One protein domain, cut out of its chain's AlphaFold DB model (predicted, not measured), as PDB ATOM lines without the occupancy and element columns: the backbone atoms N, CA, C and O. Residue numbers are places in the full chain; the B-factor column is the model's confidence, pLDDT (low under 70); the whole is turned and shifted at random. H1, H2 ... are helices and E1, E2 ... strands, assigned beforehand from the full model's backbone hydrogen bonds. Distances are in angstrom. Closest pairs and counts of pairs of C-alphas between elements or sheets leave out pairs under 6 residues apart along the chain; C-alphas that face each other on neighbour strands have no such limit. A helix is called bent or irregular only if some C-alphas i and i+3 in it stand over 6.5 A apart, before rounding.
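This is residues 92 to 98 and 109 to 147 of the 147 residues of a protein of Zea mays (UniProt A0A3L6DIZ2). Two short parallel strands, E1 and E2, lie side by side in the middle, with helix H1 over one broad side of the pair and helix H2 over the other, in a flat, loose layout. H1 comes near the strands with its residues 110 to 115, H2 with its residues 134 to 144. The printed part has 46 residues, in the order E1, H1, E2, H2; the class is mixed, helices and strands. The radius of gyration of the C-alphas is 12.0 A, and the spans are 30 by 29 by 12 A.

Begin with E1, residues 92 to 95, and its parallel neighbour E2, residues 129 to 133, at 29 degrees between directions. Look for N 93 and O 130, 2.9 A apart, and N 132 and O 93, 2.8 A apart, both within hydrogen-bond range. Next find H1, residues 110 to 120; its closest C-alpha pair with E2 is Gln 111 and Val 129, 6.7 A apart. For H2, residues 134 to 146, the closest C-alphas with E1 are those of Glu 134 and Val 95, 6.1 A apart. H1 and H2 are apart. In H1 every O i to N i+4 pair is within hydrogen-bond range, in H2 7 of 9.

Find C-alpha 92 at (15.948, -1.327, 14.087), where E1 begins its 9.9 A. H1 measures 15.2 A and E2 13.3 A. H2 runs 19.4 A to C-alpha 146 at (12.278, 9.540, 5.334); it is irregular, with C-alphas 135 and 138 7.6 A apart.

The C-alphas farthest apart are those of Gly 122 and His 135, 31.2 A. Residues 99 to 108 are cut out, with 15.6 A between C-alphas 98 and 109. The link from H1 to E2 is short and that from E2 to H2 tight. Confidence is under 70 at residues 98, 124 to 126 and 147.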
ATOM      1  N   TYR A  92      15.097  -2.365  13.508       87.50
ATOM      2  CA  TYR A  92      15.948  -1.327  14.087       87.50
ATOM      3  C   TYR A  92      16.067  -1.524  15.596       87.50
ATOM      4  O   TYR A  92      15.056  -1.622  16.292       87.50
ATOM      5  N   VAL A  93      17.297  -1.584  16.100       90.19
ATOM      6  CA  VAL A  93      17.589  -1.778  17.526       90.19
ATOM      7  C   VAL A  93      18.338  -0.558  18.031       90.19
ATOM      8  O   VAL A  93      19.460  -0.308  17.603       90.19
ATOM      9  N   TRP A  94      17.727   0.198  18.940       88.50
ATOM     10  CA  TRP A  94      18.384   1.322  19.599       88.50
ATOM     11  C   TRP A  94      18.970   0.883  20.935       88.50
ATOM     12  O   TRP A  94      18.281   0.303  21.778       88.50
ATOM     13  N   VAL A  95      20.250   1.172  21.114       86.81
ATOM     14  CA  VAL A  95      21.012   0.845  22.311       86.81
ATOM     15  C   VAL A  95      21.392   2.158  22.991       86.81
ATOM     16  O   VAL A  95      22.316   2.846  22.555       86.81
ATOM     17  N   GLY A  96      20.643   2.504  24.042       78.19
ATOM     18  CA  GLY A  96      20.920   3.663  24.894       78.19
ATOM     19  C   GLY A  96      22.258   3.533  25.626       78.19
ATOM     20  O   GLY A  96      22.741   2.417  25.850       78.19
ATOM     21  N   GLY A  97      22.868   4.669  25.957       70.75
ATOM     22  CA  GLY A  97      24.207   4.741  26.518       70.75
ATOM     23  C   GLY A  97      24.356   4.177  27.925       70.75
ATOM     24  O   GLY A  97      23.419   3.745  28.602       70.75
ATOM     25  N   GLU A  98      25.617   4.148  28.333       62.28
ATOM     26  CA  GLU A  98      26.102   3.602  29.588       62.28
ATOM     27  C   GLU A  98      25.748   4.503  30.781       62.28
ATOM     28  O   GLU A  98      26.271   5.598  30.956       62.28
ATOM     29  N   ASP A 109      26.541  -8.849  21.978       88.81
ATOM     30  CA  ASP A 109      26.152  -9.142  20.601       88.81
ATOM     31  C   ASP A 109      24.645  -8.906  20.414       88.81
ATOM     32  O   ASP A 109      23.801  -9.801  20.530       88.81
ATOM     33  N   TRP A 110      24.298  -7.649  20.149       89.25
ATOM     34  CA  TRP A 110      22.923  -7.225  19.915       89.25
ATOM     35  C   TRP A 110      22.309  -7.843  18.656       89.25
ATOM     36  O   TRP A 110      21.081  -7.916  18.567       89.25
ATOM     37  N   GLN A 111      23.121  -8.323  17.707       88.56
ATOM     38  CA  GLN A 111      22.599  -9.048  16.551       88.56
ATOM     39  C   GLN A 111      22.093 -10.423  16.969       88.56
ATOM     40  O   GLN A 111      20.946 -10.756  16.663       88.56
ATOM     41  N   GLN A 112      22.891 -11.177  17.731       89.81
ATOM     42  CA  GLN A 112      22.479 -12.487  18.237       89.81
ATOM     43  C   GLN A 112      21.249 -12.377  19.146       89.81
ATOM     44  O   GLN A 112      20.274 -13.099  18.950       89.81
ATOM     45  N   VAL A 113      21.242 -11.412  20.072       90.12
ATOM     46  CA  VAL A 113      20.094 -11.169  20.967       90.12
ATOM     47  C   VAL A 113      18.812 -10.897  20.175       90.12
ATOM     48  O   VAL A 113      17.741 -11.402  20.512       90.12
ATOM     49  N   THR A 114      18.913 -10.107  19.105       89.12
ATOM     50  CA  THR A 114      17.761  -9.792  18.255       89.12
ATOM     51  C   THR A 114      17.330 -11.004  17.437       89.12
ATOM     52  O   THR A 114      16.135 -11.262  17.321       89.12
ATOM     53  N   SER A 115      18.280 -11.782  16.918       87.19
ATOM     54  CA  SER A 115      18.009 -13.025  16.189       87.19
ATOM     55  C   SER A 115      17.240 -14.031  17.050       87.19
ATOM     56  O   SER A 115      16.183 -14.516  16.637       87.19
ATOM     57  N   ASP A 116      17.696 -14.264  18.283       88.75
ATOM     58  CA  ASP A 116      17.039 -15.166  19.235       88.75
ATOM     59  C   ASP A 116      15.620 -14.688  19.565       88.75
ATOM     60  O   ASP A 116      14.678 -15.483  19.639       88.75
ATOM     61  N   PHE A 117      15.438 -13.372  19.711       87.88
ATOM     62  CA  PHE A 117      14.124 -12.773  19.926       87.88
ATOM     63  C   PHE A 117      13.186 -12.975  18.726       87.88
ATOM     64  O   PHE A 117      12.029 -13.359  18.914       87.88
ATOM     65  N   LEU A 118      13.664 -12.742  17.500       85.62
ATOM     66  CA  LEU A 118      12.874 -12.956  16.284       85.62
ATOM     67  C   LEU A 118      12.478 -14.427  16.147       85.62
ATOM     68  O   LEU A 118      11.303 -14.720  15.914       85.62
ATOM     69  N   HIS A 119      13.424 -15.336  16.397       85.06
ATOM     70  CA  HIS A 119      13.182 -16.774  16.395       85.06
ATOM     71  C   HIS A 119      12.096 -17.163  17.405       85.06
ATOM     72  O   HIS A 119      11.130 -17.839  17.044       85.06
ATOM     73  N   LEU A 120      12.187 -16.664  18.644       85.38
ATOM     74  CA  LEU A 120      11.179 -16.888  19.685       85.38
ATOM     75  C   LEU A 120       9.793 -16.353  19.291       85.38
ATOM     76  O   LEU A 120       8.773 -16.927  19.669       85.38
ATOM     77  N   LYS A 121       9.738 -15.253  18.536       79.00
ATOM     78  CA  LYS A 121       8.483 -14.647  18.067       79.00
ATOM     79  C   LYS A 121       7.949 -15.253  16.769       79.00
ATOM     80  O   LYS A 121       6.909 -14.801  16.288       79.00
ATOM     81  N   GLY A 122       8.617 -16.263  16.208       80.00
ATOM     82  CA  GLY A 122       8.254 -16.843  14.911       80.00
ATOM     83  C   GLY A 122       8.379 -15.843  13.756       80.00
ATOM     84  O   GLY A 122       7.784 -16.039  12.695       80.00
ATOM     85  N   LEU A 123       9.124 -14.756  13.968       76.19
ATOM     86  CA  LEU A 123       9.492 -13.800  12.937       76.19
ATOM     87  C   LEU A 123      10.723 -14.373  12.235       76.19
ATOM     88  O   LEU A 123      11.652 -14.842  12.886       76.19
ATOM     89  N   SER A 124      10.701 -14.404  10.904       69.56
ATOM     90  CA  SER A 124      11.787 -14.983  10.112       69.56
ATOM     91  C   SER A 124      13.152 -14.460  10.585       69.56
ATOM     92  O   SER A 124      13.364 -13.252  10.681       69.56
ATOM     93  N   ASN A 125      14.093 -15.370  10.835       66.25
ATOM     94  CA  ASN A 125      15.490 -15.074  11.173       66.25
ATOM     95  C   ASN A 125      16.289 -14.454  10.007       66.25
ATOM     96  O   ASN A 125      17.493 -14.254  10.122       66.25
ATOM     97  N   VAL A 126      15.635 -14.185   8.873       69.31
ATOM     98  CA  VAL A 126      16.241 -13.634   7.651       69.31
ATOM     99  C   VAL A 126      16.074 -12.111   7.583       69.31
ATOM    100  O   VAL A 126      16.575 -11.468   6.662       69.31
ATOM    101  N   LEU A 127      15.368 -11.506   8.543       80.44
ATOM    102  CA  LEU A 127      15.175 -10.061   8.551       80.44
ATOM    103  C   LEU A 127      16.492  -9.338   8.862       80.44
ATOM    104  O   LEU A 127      17.113  -9.625   9.886       80.44
ATOM    105  N   PRO A 128      16.916  -8.379   8.022       82.81
ATOM    106  CA  PRO A 128      18.107  -7.594   8.299       82.81
ATOM    107  C   PRO A 128      17.913  -6.746   9.565       82.81
ATOM    108  O   PRO A 128      16.907  -6.045   9.723       82.81
ATOM    109  N   VAL A 129      18.893  -6.821  10.468       88.38
ATOM    110  CA  VAL A 129      18.921  -6.102  11.748       88.38
ATOM    111  C   VAL A 129      19.953  -4.983  11.668       88.38
ATOM    112  O   VAL A 129      21.114  -5.231  11.341       88.38
ATOM    113  N   LYS A 130      19.550  -3.757  12.005       88.00
ATOM    114  CA  LYS A 130      20.461  -2.617  12.136       88.00
ATOM    115  C   LYS A 130      20.427  -2.098  13.569       88.00
ATOM    116  O   LYS A 130      19.393  -1.642  14.055       88.00
ATOM    117  N   VAL A 131      21.570  -2.203  14.235       87.75
ATOM    118  CA  VAL A 131      21.772  -1.723  15.602       87.75
ATOM    119  C   VAL A 131      22.331  -0.310  15.532       87.75
ATOM    120  O   VAL A 131      23.208  -0.050  14.715       87.75
ATOM    121  N   PHE A 132      21.823   0.575  16.377       86.00
ATOM    122  CA  PHE A 132      22.267   1.954  16.491       86.00
ATOM    123  C   PHE A 132      22.555   2.281  17.941       86.00
ATOM    124  O   PHE A 132      21.777   1.946  18.843       86.00
ATOM    125  N   LYS A 133      23.677   2.952  18.157       85.38
ATOM    126  CA  LYS A 133      24.062   3.460  19.471       85.38
ATOM    127  C   LYS A 133      23.454   4.837  19.706       85.38
ATOM    128  O   LYS A 133      23.040   5.513  18.769       85.38
ATOM    129  N   GLU A 134      23.420   5.271  20.961       80.81
ATOM    130  CA  GLU A 134      22.889   6.587  21.334       80.81
ATOM    131  C   GLU A 134      23.527   7.745  20.547       80.81
ATOM    132  O   GLU A 134      22.813   8.628  20.086       80.81
ATOM    133  N   HIS A 135      24.838   7.704  20.296       75.19
ATOM    134  CA  HIS A 135      25.536   8.725  19.502       75.19
ATOM    135  C   HIS A 135      25.186   8.701  18.001       75.19
ATOM    136  O   HIS A 135      25.507   9.640  17.282       75.19
ATOM    137  N   GLU A 136      24.519   7.650  17.522       79.19
ATOM    138  CA  GLU A 136      24.031   7.525  16.145       79.19
ATOM    139  C   GLU A 136      22.525   7.819  16.035       79.19
ATOM    140  O   GLU A 136      21.918   7.527  15.002       79.19
ATOM    141  N   ALA A 137      21.901   8.374  17.083       77.44
ATOM    142  CA  ALA A 137      20.461   8.633  17.116       77.44
ATOM    143  C   ALA A 137      19.986   9.532  15.964       77.44
ATOM    144  O   ALA A 137      18.908   9.298  15.425       77.44
ATOM    145  N   GLU A 138      20.809  10.488  15.527       81.31
ATOM    146  CA  GLU A 138      20.502  11.350  14.378       81.31
ATOM    147  C   GLU A 138      20.336  10.539  13.083       81.31
ATOM    148  O   GLU A 138      19.388  10.745  12.333       81.31
ATOM    149  N   ASN A 139      21.169   9.512  12.868       79.88
ATOM    150  CA  ASN A 139      21.050   8.623  11.705       79.88
ATOM    151  C   ASN A 139      19.767   7.777  11.748       79.88
ATOM    152  O   ASN A 139      19.226   7.404  10.705       79.88
ATOM    153  N   LEU A 140      19.296   7.418  12.949       81.00
ATOM    154  CA  LEU A 140      18.010   6.742  13.120       81.00
ATOM    155  C   LEU A 140      16.844   7.675  12.833       81.00
ATOM    156  O   LEU A 140      15.902   7.269  12.158       81.00
ATOM    157  N   LEU A 141      16.903   8.892  13.368       83.19
ATOM    158  CA  LEU A 141      15.872   9.905  13.190       83.19
ATOM    159  C   LEU A 141      15.705  10.216  11.705       83.19
ATOM    160  O   LEU A 141      14.618  10.025  11.172       83.19
ATOM    161  N   GLU A 142      16.793  10.536  11.003       84.31
ATOM    162  CA  GLU A 142      16.762  10.756   9.554       84.31
ATOM    163  C   GLU A 142      16.120   9.583   8.799       84.31
ATOM    164  O   GLU A 142      15.259   9.791   7.945       84.31
ATOM    165  N   LEU A 143      16.473   8.341   9.145       82.69
ATOM    166  CA  LEU A 143      15.903   7.158   8.502       82.69
ATOM    167  C   LEU A 143      14.394   7.022   8.754       82.69
ATOM    168  O   LEU A 143      13.647   6.692   7.832       82.69
ATOM    169  N   LEU A 144      13.945   7.246   9.990       83.31
ATOM    170  CA  LEU A 144      12.534   7.131  10.372       83.31
ATOM    171  C   LEU A 144      11.684   8.281   9.826       83.31
ATOM    172  O   LEU A 144      10.487   8.106   9.628       83.31
ATOM    173  N   ASN A 145      12.287   9.444   9.586       83.19
ATOM    174  CA  ASN A 145      11.618  10.606   9.008       83.19
ATOM    175  C   ASN A 145      11.468  10.522   7.478       83.19
ATOM    176  O   ASN A 145      10.627  11.227   6.922       83.19
ATOM    177  N   VAL A 146      12.278   9.700   6.802       74.88
ATOM    178  CA  VAL A 146      12.278   9.540   5.334       74.88
ATOM    179  C   VAL A 146      11.393   8.376   4.857       74.88
ATOM    180  O   VAL A 146      11.040   8.334   3.677       74.88
ATOM    181  N   SER A 147      11.044   7.435   5.740       59.59
ATOM    182  CA  SER A 147      10.256   6.239   5.402       59.59
ATOM    183  C   SER A 147       8.751   6.436   5.531       59.59
ATOM    184  O   SER A 147       8.059   5.651   4.843       59.59
TER     185      SER A 147